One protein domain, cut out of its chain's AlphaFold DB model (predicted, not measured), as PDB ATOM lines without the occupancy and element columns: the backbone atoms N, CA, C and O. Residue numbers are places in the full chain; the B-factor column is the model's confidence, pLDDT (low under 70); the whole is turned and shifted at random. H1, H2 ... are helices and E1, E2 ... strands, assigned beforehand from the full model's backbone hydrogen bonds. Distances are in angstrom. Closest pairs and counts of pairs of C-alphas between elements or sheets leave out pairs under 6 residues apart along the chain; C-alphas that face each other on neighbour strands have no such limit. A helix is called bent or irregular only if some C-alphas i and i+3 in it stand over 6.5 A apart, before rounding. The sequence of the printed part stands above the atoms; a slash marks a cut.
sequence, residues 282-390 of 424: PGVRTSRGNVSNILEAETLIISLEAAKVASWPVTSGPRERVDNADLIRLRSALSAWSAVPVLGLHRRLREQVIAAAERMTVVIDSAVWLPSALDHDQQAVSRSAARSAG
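AT A GLANCE: This is residues 282 to 390 of the 424 residues of an uncharacterized protein of Thermomonospora umbrina (UniProt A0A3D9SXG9). H1 lies between H2 and H3 in a core of three crossed helices; the small hairpin of E1 and E2 packs on H2 through E1, and H4 stands across one end of H2. The printed part has 109 residues, mostly helix, in the order E1, E2, H1, H2, H3, H4, the strands antiparallel. It is compact, radius of gyration of the C-alphas 14.9 A, and flat, 41 by 39 by 20 A.

HOW THE PARTS SIT: In the hairpin E1, residues 284 to 286, and E2, residues 289 to 291, N 284 and O 291 are within hydrogen-bond range, 2.8 A. C-alphas 286 of E1 and 326 of H2, residues 318 to 338, are closest, 5.4 A. H2, the hub, forms a helical hairpin with H1, residues 294 to 309, at a steep tilt of 41 degrees; closest C-alphas 301 and 327, 6.0 A. With residues 302 to 309 alone, H1 touches H3, residues 342 to 365; closest C-alphas 306 and 357, 4.3 A. H2 and H3 form another helical hairpin; closest C-alphas 335 and 342, 5.6 A. H4, residues 370 to 388, touches H2, about perpendicular at 78 degrees; closest C-alphas 382 and 318, 6.4 A. Every O i to N i+4 pair is within range in H2, 11 of 12 in H1, 18 of 20 in H3, 9 of 15 in H4.

IN THESE COORDINATES: E1 begins at C-alpha 284 (153.230, 142.395, 176.051); H4 ends at C-alpha 388 (144.176, 140.032, 192.930). E1 measures 6.3 A, E2 6.5 A, H1 22.4 A, H2 30.1 A, H3 31.4 A, H4 27.1 A. H3 is irregular, C-alphas 348 and 351 being 7.5 A apart.

THE WHOLE: The farthest C-alphas, 339 and 369, are 42.4 A apart. The printed part has no cut and no long link. Residues 314 to 318 and 372 to 390 have pLDDT under 70.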
ATOM      1  N   PRO A 282     157.723 145.215 171.277       88.06
ATOM      2  CA  PRO A 282     157.793 145.163 172.728       88.06
ATOM      3  C   PRO A 282     157.043 143.938 173.257       88.06
ATOM      4  O   PRO A 282     155.922 143.658 172.842       88.06
ATOM      5  N   GLY A 283     157.624 143.234 174.230       88.88
ATOM      6  CA  GLY A 283     156.918 142.160 174.928       88.88
ATOM      7  C   GLY A 283     155.670 142.682 175.656       88.88
ATOM      8  O   GLY A 283     155.747 143.653 176.411       88.88
ATOM      9  N   VAL A 284     154.523 142.033 175.455       93.44
ATOM     10  CA  VAL A 284     153.230 142.395 176.051       93.44
ATOM     11  C   VAL A 284     152.785 141.309 177.025       93.44
ATOM     12  O   VAL A 284     152.514 140.172 176.641       93.44
ATOM     13  N   ARG A 285     152.636 141.672 178.303       93.12
ATOM     14  CA  ARG A 285     152.079 140.773 179.320       93.12
ATOM     15  C   ARG A 285     150.553 140.707 179.218       93.12
ATOM     16  O   ARG A 285     149.856 141.708 179.418       93.12
ATOM     17  N   THR A 286     150.052 139.507 178.968       91.50
ATOM     18  CA  THR A 286     148.626 139.163 178.899       91.50
ATOM     19  C   THR A 286     148.255 138.211 180.033       91.50
ATOM     20  O   THR A 286     149.136 137.674 180.712       91.50
ATOM     21  N   SER A 287     146.962 137.964 180.237       86.81
ATOM     22  CA  SER A 287     146.507 136.917 181.165       86.81
ATOM     23  C   SER A 287     146.942 135.505 180.752       86.81
ATOM     24  O   SER A 287     147.018 134.613 181.592       86.81
ATOM     25  N   ARG A 288     147.277 135.326 179.468       83.75
ATOM     26  CA  ARG A 288     147.677 134.060 178.839       83.75
ATOM     27  C   ARG A 288     149.195 133.872 178.785       83.75
ATOM     28  O   ARG A 288     149.673 132.879 178.252       83.75
ATOM     29  N   GLY A 289     149.958 134.824 179.326       86.00
ATOM     30  CA  GLY A 289     151.417 134.826 179.299       86.00
ATOM     31  C   GLY A 289     151.999 136.050 178.599       86.00
ATOM     32  O   GLY A 289     151.319 137.049 178.355       86.00
ATOM     33  N   ASN A 290     153.296 135.997 178.311       89.12
ATOM     34  CA  ASN A 290     154.000 137.081 177.639       89.12
ATOM     35  C   ASN A 290     154.007 136.857 176.123       89.12
ATOM     36  O   ASN A 290     154.587 135.881 175.660       89.12
ATOM     37  N   VAL A 291     153.408 137.781 175.378       90.94
ATOM     38  CA  VAL A 291     153.468 137.841 173.913       90.94
ATOM     39  C   VAL A 291     154.721 138.603 173.520       90.94
ATOM     40  O   VAL A 291     154.913 139.739 173.943       90.94
ATOM     41  N   SER A 292     155.589 137.977 172.741       87.12
ATOM     42  CA  SER A 292     156.977 138.409 172.566       87.12
ATOM     43  C   SER A 292     157.325 138.850 171.146       87.12
ATOM     44  O   SER A 292     158.413 139.379 170.925       87.12
ATOM     45  N   ASN A 293     156.425 138.650 170.184       89.94
ATOM     46  CA  ASN A 293     156.606 139.088 168.805       89.94
ATOM     47  C   ASN A 293     155.284 139.468 168.127       89.94
ATOM     48  O   ASN A 293     154.191 139.226 168.646       89.94
ATOM     49  N   ILE A 294     155.411 140.050 166.931       91.88
ATOM     50  CA  ILE A 294     154.281 140.514 166.127       91.88
ATOM     51  C   ILE A 294     153.337 139.378 165.723       91.88
ATOM     52  O   ILE A 294     152.129 139.578 165.741       91.88
ATOM     53  N   LEU A 295     153.856 138.189 165.395       91.50
ATOM     54  CA  LEU A 295     153.051 137.081 164.877       91.50
ATOM     55  C   LEU A 295     152.188 136.464 165.984       91.50
ATOM     56  O   LEU A 295     151.010 136.187 165.769       91.50
ATOM     57  N   GLU A 296     152.748 136.314 167.186       92.00
ATOM     58  CA  GLU A 296     152.019 135.928 168.396       92.00
ATOM     59  C   GLU A 296     150.934 136.960 168.730       92.00
ATOM     60  O   GLU A 296     149.795 136.586 169.014       92.00
ATOM     61  N   ALA A 297     151.258 138.258 168.650       94.81
ATOM     62  CA  ALA A 297     150.296 139.325 168.914       94.81
ATOM     63  C   ALA A 297     149.130 139.305 167.917       94.81
ATOM     64  O   ALA A 297     147.973 139.374 168.330       94.81
ATOM     65  N   GLU A 298     149.417 139.171 166.621       94.69
ATOM     66  CA  GLU A 298     148.401 139.048 165.572       94.69
ATOM     67  C   GLU A 298     147.525 137.818 165.770       94.69
ATOM     68  O   GLU A 298     146.303 137.939 165.812       94.69
ATOM     69  N   THR A 299     148.143 136.650 165.948       94.19
ATOM     70  CA  THR A 299     147.435 135.377 166.131       94.19
ATOM     71  C   THR A 299     146.503 135.440 167.336       94.19
ATOM     72  O   THR A 299     145.349 135.011 167.262       94.19
ATOM     73  N   LEU A 300     146.962 136.043 168.436       94.88
ATOM     74  CA  LEU A 300     146.156 136.191 169.638       94.88
ATOM     75  C   LEU A 300     145.019 137.208 169.456       94.88
ATOM     76  O   LEU A 300     143.901 136.933 169.888       94.88
ATOM     77  N   ILE A 301     145.253 138.341 168.781       96.00
ATOM     78  CA  ILE A 301     144.185 139.292 168.424       96.00
ATOM     79  C   ILE A 301     143.128 138.604 167.554       96.00
ATOM     80  O   ILE A 301     141.936 138.745 167.830       96.00
ATOM     81  N   ILE A 302     143.550 137.849 166.536       96.06
ATOM     82  CA  ILE A 302     142.657 137.115 165.634       96.06
ATOM     83  C   ILE A 302     141.822 136.112 166.429       96.06
ATOM     84  O   ILE A 302     140.603 136.119 166.309       96.06
ATOM     85  N   SER A 303     142.447 135.303 167.289       95.44
ATOM     86  CA  SER A 303     141.748 134.325 168.137       95.44
ATOM     87  C   SER A 303     140.762 134.983 169.116       95.44
ATOM     88  O   SER A 303     139.651 134.488 169.314       95.44
ATOM     89  N   LEU A 304     141.126 136.113 169.728       94.31
ATOM     90  CA  LEU A 304     140.260 136.857 170.650       94.31
ATOM     91  C   LEU A 304     139.045 137.475 169.949       94.31
ATOM     92  O   LEU A 304     137.936 137.433 170.476       94.31
ATOM     93  N   GLU A 305     139.238 138.047 168.765       94.69
ATOM     94  CA  GLU A 305     138.152 138.636 167.979       94.69
ATOM     95  C   GLU A 305     137.257 137.573 167.346       94.69
ATOM     96  O   GLU A 305     136.034 137.700 167.386       94.69
ATOM     97  N   ALA A 306     137.851 136.499 166.825       94.81
ATOM     98  CA  ALA A 306     137.127 135.370 166.262       94.81
ATOM     99  C   ALA A 306     136.199 134.728 167.294       94.81
ATOM    100  O   ALA A 306     135.059 134.417 166.968       94.81
ATOM    101  N   ALA A 307     136.639 134.621 168.553       91.94
ATOM    102  CA  ALA A 307     135.808 134.099 169.633       91.94
ATOM    103  C   ALA A 307     134.528 134.925 169.840       91.94
ATOM    104  O   ALA A 307     133.471 134.359 170.101       91.94
ATOM    105  N   LYS A 308     134.587 136.252 169.666       90.56
ATOM    106  CA  LYS A 308     133.397 137.115 169.748       90.56
ATOM    107  C   LYS A 308     132.453 136.888 168.572       90.56
ATOM    108  O   LYS A 308     131.247 136.799 168.768       90.56
ATOM    109  N   VAL A 309     132.998 136.787 167.358       92.19
ATOM    110  CA  VAL A 309     132.211 136.577 166.130       92.19
ATOM    111  C   VAL A 309     131.551 135.197 166.127       92.19
ATOM    112  O   VAL A 309     130.367 135.085 165.821       92.19
ATOM    113  N   ALA A 310     132.283 134.161 166.533       88.69
ATOM    114  CA  ALA A 310     131.796 132.788 166.618       88.69
ATOM    115  C   ALA A 310     130.803 132.558 167.772       88.69
ATOM    116  O   ALA A 310     130.338 131.437 167.951       88.69
ATOM    117  N   SER A 311     130.495 133.592 168.572       85.69
ATOM    118  CA  SER A 311     129.721 133.466 169.814       85.69
ATOM    119  C   SER A 311     130.287 132.375 170.724       85.69
ATOM    120  O   SER A 311     129.540 131.557 171.266       85.69
ATOM    121  N   TRP A 312     131.621 132.338 170.861       82.50
ATOM    122  CA  TRP A 312     132.301 131.379 171.725       82.50
ATOM    123  C   TRP A 312     131.629 131.402 173.095       82.50
ATOM    124  O   TRP A 312     131.364 132.503 173.586       82.50
ATOM    125  N   PRO A 313     131.346 130.239 173.708       72.06
ATOM    126  CA  PRO A 313     130.623 130.151 174.971       72.06
ATOM    127  C   PRO A 313     131.462 130.699 176.139       72.06
ATOM    128  O   PRO A 313     131.953 129.976 177.000       72.06
ATOM    129  N   VAL A 314     131.650 132.017 176.149       63.09
ATOM    130  CA  VAL A 314     131.999 132.844 177.290       63.09
ATOM    131  C   VAL A 314     130.718 133.591 177.621       63.09
ATOM    132  O   VAL A 314     130.400 134.619 177.032       63.09
ATOM    133  N   THR A 315     129.940 133.032 178.539       51.56
ATOM    134  CA  THR A 315     128.839 133.741 179.191       51.56
ATOM    135  C   THR A 315     129.388 135.054 179.756       51.56
ATOM    136  O   THR A 315     130.457 135.076 180.369       51.56
ATOM    137  N   SER A 316     128.702 136.160 179.481       54.12
ATOM    138  CA  SER A 316     129.083 137.524 179.846       54.12
ATOM    139  C   SER A 316     129.550 137.601 181.306       54.12
ATOM    140  O   SER A 316     128.764 137.466 182.243       54.12
ATOM    141  N   GLY A 317     130.864 137.752 181.512       65.88
ATOM    142  CA  GLY A 317     131.494 137.426 182.795       65.88
ATOM    143  C   GLY A 317     132.945 137.908 182.949       65.88
ATOM    144  O   GLY A 317     133.458 138.653 182.112       65.88
ATOM    145  N   PRO A 318     133.647 137.507 184.031       69.75
ATOM    146  CA  PRO A 318     135.014 137.955 184.331       69.75
ATOM    147  C   PRO A 318     136.021 137.647 183.220       69.75
ATOM    148  O   PRO A 318     136.923 138.440 182.967       69.75
ATOM    149  N   ARG A 319     135.848 136.514 182.534       76.38
ATOM    150  CA  ARG A 319     136.718 136.092 181.438       76.38
ATOM    151  C   ARG A 319     136.624 137.015 180.229       76.38
ATOM    152  O   ARG A 319     137.652 137.412 179.700       76.38
ATOM    153  N   GLU A 320     135.418 137.424 179.850       80.94
ATOM    154  CA  GLU A 320     135.220 138.380 178.757       80.94
ATOM    155  C   GLU A 320     135.934 139.711 179.050       80.94
ATOM    156  O   GLU A 320     136.546 140.312 178.166       80.94
ATOM    157  N   ARG A 321     135.932 140.162 180.313       83.44
ATOM    158  CA  ARG A 321     136.678 141.364 180.728       83.44
ATOM    159  C   ARG A 321     138.187 141.186 180.581       83.44
ATOM    160  O   ARG A 321     138.854 142.113 180.130       83.44
ATOM    161  N   VAL A 322     138.713 140.019 180.952       85.75
ATOM    162  CA  VAL A 322     140.136 139.680 180.802       85.75
ATOM    163  C   VAL A 322     140.527 139.628 179.324       85.75
ATOM    164  O   VAL A 322     141.486 140.286 178.927       85.75
ATOM    165  N   ASP A 323     139.736 138.945 178.500       89.00
ATOM    166  CA  ASP A 323     139.947 138.836 177.055       89.00
ATOM    167  C   ASP A 323     139.899 140.215 176.375       89.00
ATOM    168  O   ASP A 323     140.737 140.534 175.530       89.00
ATOM    169  N   ASN A 324     138.973 141.084 176.794       90.12
ATOM    170  CA  ASN A 324     138.905 142.468 176.328       90.12
ATOM    171  C   ASN A 324     140.114 143.303 176.772       90.12
ATOM    172  O   ASN A 324     140.620 144.103 175.985       90.12
ATOM    173  N   ALA A 325     140.601 143.126 178.003       91.62
ATOM    174  CA  ALA A 325     141.790 143.823 178.485       91.62
ATOM    175  C   ALA A 325     143.048 143.402 177.708       91.62
ATOM    176  O   ALA A 325     143.823 144.266 177.290       91.62
ATOM    177  N   ASP A 326     143.225 142.101 177.466       93.56
ATOM    178  CA  ASP A 326     144.331 141.570 176.665       93.56
ATOM    179  C   ASP A 326     144.264 142.085 175.225       93.56
ATOM    180  O   ASP A 326     145.251 142.599 174.699       93.56
ATOM    181  N   LEU A 327     143.080 142.060 174.614       94.44
ATOM    182  CA  LEU A 327     142.855 142.594 173.275       94.44
ATOM    183  C   LEU A 327     143.208 144.088 173.166       94.44
ATOM    184  O   LEU A 327     143.847 144.495 172.195       94.44
ATOM    185  N   ILE A 328     142.813 144.912 174.145       94.81
ATOM    186  CA  ILE A 328     143.153 146.345 174.178       94.81
ATOM    187  C   ILE A 328     144.672 146.532 174.265       94.81
ATOM    188  O   ILE A 328     145.231 147.327 173.506       94.81
ATOM    189  N   ARG A 329     145.351 145.785 175.147       95.44
ATOM    190  CA  ARG A 329     146.814 145.850 175.304       95.44
ATOM    191  C   ARG A 329     147.536 145.470 174.017       95.44
ATOM    192  O   ARG A 329     148.407 146.214 173.574       95.44
ATOM    193  N   LEU A 330     147.146 144.357 173.399       96.25
ATOM    194  CA  LEU A 330     147.769 143.852 172.175       96.25
ATOM    195  C   LEU A 330     147.544 144.799 170.996       96.25
ATOM    196  O   LEU A 330     148.493 145.126 170.290       96.25
ATOM    197  N   ARG A 331     146.317 145.302 170.811       95.56
ATOM    198  CA  ARG A 331     146.009 146.288 169.763       95.56
ATOM    199  C   ARG A 331     146.787 147.578 169.947       95.56
ATOM    200  O   ARG A 331     147.296 148.107 168.967       95.56
ATOM    201  N   SER A 332     146.877 148.074 171.180       94.69
ATOM    202  CA  SER A 332     147.641 149.280 171.496       94.69
ATOM    203  C   SER A 332     149.125 149.088 171.181       94.69
ATOM    204  O   SER A 332     149.698 149.883 170.443       94.69
ATOM    205  N   ALA A 333     149.725 147.986 171.644       95.12
ATOM    206  CA  ALA A 333     151.130 147.675 171.394       95.12
ATOM    207  C   ALA A 333     151.431 147.480 169.901       95.12
ATOM    208  O   ALA A 333     152.371 148.076 169.383       95.12
ATOM    209  N   LEU A 334     150.607 146.702 169.188       94.31
ATOM    210  CA  LEU A 334     150.776 146.470 167.755       94.31
ATOM    211  C   LEU A 334     150.548 147.747 166.944       94.31
ATOM    212  O   LEU A 334     151.279 147.995 165.992       94.31
ATOM    213  N   SER A 335     149.587 148.587 167.332       93.88
ATOM    214  CA  SER A 335     149.332 149.877 166.684       93.88
ATOM    215  C   SER A 335     150.491 150.849 166.887       93.88
ATOM    216  O   SER A 335     150.980 151.421 165.914       93.88
ATOM    217  N   ALA A 336     150.972 150.982 168.126       92.38
ATOM    218  CA  ALA A 336     152.103 151.837 168.460       92.38
ATOM    219  C   ALA A 336     153.383 151.381 167.751       92.38
ATOM    220  O   ALA A 336     154.072 152.200 167.149       92.38
ATOM    221  N   TRP A 337     153.672 150.077 167.771       93.00
ATOM    222  CA  TRP A 337     154.859 149.530 167.123       93.00
ATOM    223  C   TRP A 337     154.777 149.602 165.598       93.00
ATOM    224  O   TRP A 337     155.762 149.959 164.978       93.00
ATOM    225  N   SER A 338     153.631 149.311 164.973       91.12
ATOM    226  CA  SER A 338     153.500 149.290 163.502       91.12
ATOM    227  C   SER A 338     153.274 150.661 162.858       91.12
ATOM    228  O   SER A 338     153.305 150.765 161.632       91.12
ATOM    229  N   ALA A 339     152.985 151.688 163.666       90.12
ATOM    230  CA  ALA A 339     152.454 152.981 163.227       90.12
ATOM    231  C   ALA A 339     151.131 152.885 162.427       90.12
ATOM    232  O   ALA A 339     150.725 153.829 161.749       90.12
ATOM    233  N   VAL A 340     150.411 151.760 162.525       89.25
ATOM    234  CA  VAL A 340     149.085 151.576 161.922       89.25
ATOM    235  C   VAL A 340     148.019 151.850 162.981       89.25
ATOM    236  O   VAL A 340     148.014 151.174 164.011       89.25
ATOM    237  N   PRO A 341     147.067 152.777 162.765       90.88
ATOM    238  CA  PRO A 341     145.982 153.010 163.717       90.88
ATOM    239  C   PRO A 341     145.177 151.736 164.001       90.88
ATOM    240  O   PRO A 341     144.948 150.936 163.094       90.88
ATOM    241  N   VAL A 342     144.661 151.576 165.225       91.75
ATOM    242  CA  VAL A 342     143.872 150.396 165.643       91.75
ATOM    243  C   VAL A 342     142.732 150.069 164.668       91.75
ATOM    244  O   VAL A 342     142.533 148.908 164.319       91.75
ATOM    245  N   LEU A 343     142.013 151.083 164.169       91.31
ATOM    246  CA  LEU A 343     140.959 150.884 163.167       91.31
ATOM    247  C   LEU A 343     141.512 150.330 161.841       91.31
ATOM    248  O   LEU A 343     140.867 149.504 161.196       91.31
ATOM    249  N   GLY A 344     142.708 150.766 161.441       89.69
ATOM    250  CA  GLY A 344     143.422 150.247 160.277       89.69
ATOM    251  C   GLY A 344     143.831 148.787 160.459       89.69
ATOM    252  O   GLY A 344     143.591 147.984 159.560       89.69
ATOM    253  N   LEU A 345     144.356 148.421 161.634       89.81
ATOM    254  CA  LEU A 345     144.660 147.027 161.980       89.81
ATOM    255  C   LEU A 345     143.402 146.151 161.946       89.81
ATOM    256  O   LEU A 345     143.421 145.081 161.348       89.81
ATOM    257  N   HIS A 346     142.289 146.622 162.516       91.38
ATOM    258  CA  HIS A 346     141.029 145.875 162.509       91.38
ATOM    259  C   HIS A 346     140.526 145.598 161.086       91.38
ATOM    260  O   HIS A 346     140.124 144.478 160.786       91.38
ATOM    261  N   ARG A 347     140.588 146.591 160.187       92.62
ATOM    262  CA  ARG A 347     140.209 146.401 158.776       92.62
ATOM    263  C   ARG A 347     141.091 145.368 158.080       92.62
ATOM    264  O   ARG A 347     140.568 144.539 157.351       92.62
ATOM    265  N   ARG A 348     142.401 145.421 158.326       92.38
ATOM    266  CA  ARG A 348     143.392 144.514 157.735       92.38
ATOM    267  C   ARG A 348     143.235 143.065 158.210       92.38
ATOM    268  O   ARG A 348     143.329 142.151 157.410       92.38
ATOM    269  N   LEU A 349     142.925 142.858 159.491       93.81
ATOM    270  CA  LEU A 349     142.769 141.522 160.082       93.81
ATOM    271  C   LEU A 349     141.377 140.902 159.866       93.81
ATOM    272  O   LEU A 349     141.153 139.759 160.257       93.81
ATOM    273  N   ARG A 350     140.420 141.636 159.283       94.69
ATOM    274  CA  ARG A 350     139.004 141.235 159.242       94.69
ATOM    275  C   ARG A 350     138.780 139.876 158.582       94.69
ATOM    276  O   ARG A 350     138.037 139.066 159.127       94.69
ATOM    277  N   GLU A 351     139.397 139.632 157.432       94.31
ATOM    278  CA  GLU A 351     139.231 138.372 156.695       94.31
ATOM    279  C   GLU A 351     139.767 137.186 157.506       94.31
ATOM    280  O   GLU A 351     139.097 136.163 157.639       94.31
ATOM    281  N   GLN A 352     140.911 137.368 158.166       94.81
ATOM    282  CA  GLN A 352     141.510 136.357 159.038       94.81
ATOM    283  C   GLN A 352     140.655 136.084 160.279       94.81
ATOM    284  O   GLN A 352     140.528 134.931 160.690       94.81
ATOM    285  N   VAL A 353     140.040 137.124 160.855       96.69
ATOM    286  CA  VAL A 353     139.092 136.999 161.974       96.69
ATOM    287  C   VAL A 353     137.854 136.208 161.560       96.69
ATOM    288  O   VAL A 353     137.448 135.317 162.300       96.69
ATOM    289  N   ILE A 354     137.278 136.489 160.387       96.75
ATOM    290  CA  ILE A 354     136.107 135.758 159.875       96.75
ATOM    291  C   ILE A 354     136.466 134.287 159.651       96.75
ATOM    292  O   ILE A 354     135.808 133.409 160.205       96.75
ATOM    293  N   ALA A 355     137.563 134.012 158.943       96.38
ATOM    294  CA  ALA A 355     138.004 132.644 158.689       96.38
ATOM    295  C   ALA A 355     138.324 131.885 159.993       96.38
ATOM    296  O   ALA A 355     138.079 130.684 160.103       96.38
ATOM    297  N   ALA A 356     138.890 132.560 160.999       97.12
ATOM    298  CA  ALA A 356     139.117 131.975 162.319       97.12
ATOM    299  C   ALA A 356     137.809 131.710 163.073       97.12
ATOM    300  O   ALA A 356     137.695 130.671 163.721       97.12
ATOM    301  N   ALA A 357     136.819 132.599 162.966       96.81
ATOM    302  CA  ALA A 357     135.512 132.418 163.584       96.81
ATOM    303  C   ALA A 357     134.779 131.207 162.996       96.81
ATOM    304  O   ALA A 357     134.272 130.386 163.751       96.81
ATOM    305  N   GLU A 358     134.811 131.027 161.674       96.44
ATOM    306  CA  GLU A 358     134.242 129.848 161.007       96.44
ATOM    307  C   GLU A 358     134.862 128.544 161.528       96.44
ATOM    308  O   GLU A 358     134.151 127.596 161.864       96.44
ATOM    309  N   ARG A 359     136.195 128.505 161.681       96.25
ATOM    310  CA  ARG A 359     136.893 127.347 162.271       96.25
ATOM    311  C   ARG A 359     136.487 127.100 163.722       96.25
ATOM    312  O   ARG A 359     136.341 125.945 164.119       96.25
ATOM    313  N   MET A 360     136.285 128.161 164.502       95.19
ATOM    314  CA  MET A 360     135.798 128.044 165.874       95.19
ATOM    315  C   MET A 360     134.372 127.505 165.939       95.19
ATOM    316  O   MET A 360     134.108 126.648 166.777       95.19
ATOM    317  N   THR A 361     133.475 127.958 165.062       93.75
ATOM    318  CA  THR A 361     132.088 127.476 165.003       93.75
ATOM    319  C   THR A 361     132.036 125.967 164.782       93.75
ATOM    320  O   THR A 361     131.343 125.284 165.527       93.75
ATOM    321  N   VAL A 362     132.870 125.416 163.888       92.94
ATOM    322  CA  VAL A 362     132.984 123.952 163.703       92.94
ATOM    323  C   VAL A 362     133.312 123.233 165.016       92.94
ATOM    324  O   VAL A 362     132.757 122.172 165.314       92.94
ATOM    325  N   VAL A 363     134.208 123.809 165.825       92.25
ATOM    326  CA  VAL A 363     134.574 123.245 167.129       92.25
ATOM    327  C   VAL A 363     133.420 123.363 168.120       92.25
ATOM    328  O   VAL A 363     133.127 122.379 168.790       92.25
ATOM    329  N   ILE A 364     132.757 124.519 168.204       89.69
ATOM    330  CA  ILE A 364     131.612 124.750 169.099       89.69
ATOM    331  C   ILE A 364     130.478 123.765 168.788       89.69
ATOM    332  O   ILE A 364     129.992 123.093 169.697       89.69
ATOM    333  N   ASP A 365     130.117 123.622 167.513       88.25
ATOM    334  CA  ASP A 365     129.027 122.753 167.055       88.25
ATOM    335  C   ASP A 365     129.319 121.272 167.337       88.25
ATOM    336  O   ASP A 365     128.424 120.492 167.666       88.25
ATOM    337  N   SER A 366     130.596 120.887 167.289       85.94
ATOM    338  CA  SER A 366     131.053 119.534 167.625       85.94
ATOM    339  C   SER A 366     131.114 119.271 169.139       85.94
ATOM    340  O   SER A 366     131.335 118.137 169.570       85.94
ATOM    341  N   ALA A 367     130.943 120.302 169.973       81.62
ATOM    342  CA  ALA A 367     131.257 120.282 171.396       81.62
ATOM    343  C   ALA A 367     130.060 120.648 172.285       81.62
ATOM    344  O   ALA A 367     130.115 121.608 173.050       81.62
ATOM    345  N   VAL A 368     129.004 119.829 172.288       74.19
ATOM    346  CA  VAL A 368     127.788 120.078 173.102       74.19
ATOM    347  C   VAL A 368     128.086 120.279 174.604       74.19
ATOM    348  O   VAL A 368     127.353 120.965 175.308       74.19
ATOM    349  N   TRP A 369     129.191 119.724 175.114       73.12
ATOM    350  CA  TRP A 369     129.618 119.872 176.512       73.12
ATOM    351  C   TRP A 369     130.470 121.122 176.796       73.12
ATOM    352  O   TRP A 369     130.711 121.427 177.966       73.12
ATOM    353  N   LEU A 370     130.972 121.809 175.762       72.94
ATOM    354  CA  LEU A 370     131.926 122.916 175.884       72.94
ATOM    355  C   LEU A 370     131.396 124.058 176.764       72.94
ATOM    356  O   LEU A 370     132.134 124.455 177.665       72.94
ATOM    357  N   PRO A 371     130.134 124.521 176.628       71.00
ATOM    358  CA  PRO A 371     129.598 125.551 177.518       71.00
ATOM    359  C   PRO A 371     129.657 125.142 178.996       71.00
ATOM    360  O   PRO A 371     130.185 125.873 179.828       71.00
ATOM    361  N   SER A 372     129.240 123.914 179.324       67.81
ATOM    362  CA  SER A 372     129.242 123.417 180.707       67.81
ATOM    363  C   SER A 372     130.648 123.253 181.291       67.81
ATOM    364  O   SER A 372     130.842 123.438 182.495       67.81
ATOM    365  N   ALA A 373     131.644 122.904 180.470       66.75
ATOM    366  CA  ALA A 373     133.035 122.825 180.915       66.75
ATOM    367  C   ALA A 373     133.652 124.209 181.170       66.75
ATOM    368  O   ALA A 373     134.464 124.345 182.085       66.75
ATOM    369  N   LEU A 374     133.244 125.220 180.398       69.50
ATOM    370  CA  LEU A 374     133.714 126.598 180.534       69.50
ATOM    371  C   LEU A 374     132.997 127.368 181.659       69.50
ATOM    372  O   LEU A 374     133.628 128.186 182.324       69.50
ATOM    373  N   ASP A 375     131.733 127.067 181.966       65.12
ATOM    374  CA  ASP A 375     131.000 127.710 183.073       65.12
ATOM    375  C   ASP A 375     131.608 127.400 184.455       65.12
ATOM    376  O   ASP A 375     131.644 128.254 185.345       65.12
ATOM    377  N   HIS A 376     132.168 126.200 184.645       59.69
ATOM    378  CA  HIS A 376     132.855 125.844 185.894       59.69
ATOM    379  C   HIS A 376     134.150 126.650 186.120       59.69
ATOM    380  O   HIS A 376     134.599 126.776 187.262       59.69
ATOM    381  N   ASP A 377     134.750 127.198 185.058       59.16
ATOM    382  CA  ASP A 377     135.963 128.027 185.103       59.16
ATOM    383  C   ASP A 377     135.660 129.451 185.606       59.16
ATOM    384  O   ASP A 377     136.416 130.032 186.391       59.16
ATOM    385  N   GLN A 378     134.484 129.992 185.270       56.62
ATOM    386  CA  GLN A 378     134.073 131.335 185.696       56.62
ATOM    387  C   GLN A 378     134.033 131.500 187.217       56.62
ATOM    388  O   GLN A 378     134.397 132.555 187.750       56.62
ATOM    389  N   GLN A 379     133.645 130.445 187.937       55.44
ATOM    390  CA  GLN A 379     133.623 130.447 189.399       55.44
ATOM    391  C   GLN A 379     135.033 130.479 190.011       55.44
ATOM    392  O   GLN A 379     135.203 131.007 191.110       55.44
ATOM    393  N   ALA A 380     136.045 129.947 189.318       54.50
ATOM    394  CA  ALA A 380     137.436 129.949 189.769       54.50
ATOM    395  C   ALA A 380     138.129 131.288 189.465       54.50
ATOM    396  O   ALA A 380     138.755 131.873 190.354       54.50
ATOM    397  N   VAL A 381     137.939 131.826 188.254       56.62
ATOM    398  CA  VAL A 381     138.482 133.135 187.844       56.62
ATOM    399  C   VAL A 381     137.907 134.266 188.702       56.62
ATOM    400  O   VAL A 381     138.659 135.139 189.129       56.62
ATOM    401  N   SER A 382     136.616 134.217 189.055       53.94
ATOM    402  CA  SER A 382     135.994 135.195 189.969       53.94
ATOM    403  C   SER A 382     136.679 135.246 191.341       53.94
ATOM    404  O   SER A 382     136.894 136.327 191.887       53.94
ATOM    405  N   ARG A 383     137.075 134.090 191.896       50.66
ATOM    406  CA  ARG A 383     137.756 134.009 193.203       50.66
ATOM    407  C   ARG A 383     139.202 134.499 193.135       50.66
ATOM    408  O   ARG A 383     139.682 135.101 194.091       50.66
ATOM    409  N   SER A 384     139.888 134.249 192.019       48.88
ATOM    410  CA  SER A 384     141.256 134.729 191.791       48.88
ATOM    411  C   SER A 384     141.286 136.240 191.539       48.88
ATOM    412  O   SER A 384     142.059 136.953 192.169       48.88
ATOM    413  N   ALA A 385     140.375 136.761 190.711       44.41
ATOM    414  CA  ALA A 385     140.239 138.194 190.460       44.41
ATOM    415  C   ALA A 385     139.877 138.984 191.732       44.41
ATOM    416  O   ALA A 385     140.424 140.062 191.939       44.41
ATOM    417  N   ALA A 386     139.033 138.435 192.616       36.09
ATOM    418  CA  ALA A 386     138.728 139.045 193.914       36.09
ATOM    419  C   ALA A 386     139.964 139.147 194.830       36.09
ATOM    420  O   ALA A 386     140.156 140.165 195.491       36.09
ATOM    421  N   ARG A 387     140.844 138.135 194.817       40.66
ATOM    422  CA  ARG A 387     142.110 138.143 195.572       40.66
ATOM    423  C   ARG A 387     143.144 139.097 194.972       40.66
ATOM    424  O   ARG A 387     143.799 139.825 195.708       40.66
ATOM    425  N   SER A 388     143.258 139.135 193.648       36.62
ATOM    426  CA  SER A 388     144.176 140.032 192.930       36.62
ATOM    427  C   SER A 388     143.747 141.503 192.988       36.62
ATOM    428  O   SER A 388     144.579 142.387 192.806       36.62
ATOM    429  N   ALA A 389     142.464 141.776 193.243       34.12
ATOM    430  CA  ALA A 389     141.914 143.124 193.377       34.12
ATOM    431  C   ALA A 389     142.032 143.717 194.794       34.12
ATOM    432  O   ALA A 389     141.580 144.840 195.001       34.12
ATOM    433  N   GLY A 390     142.603 142.997 195.772       32.28
ATOM    434  CA  GLY A 390     142.738 143.503 197.145       32.28
ATOM    435  C   GLY A 390     141.399 143.847 197.813       32.28
ATOM    436  O   GLY A 390     141.362 144.656 198.735       32.28
TER     437      GLY A 390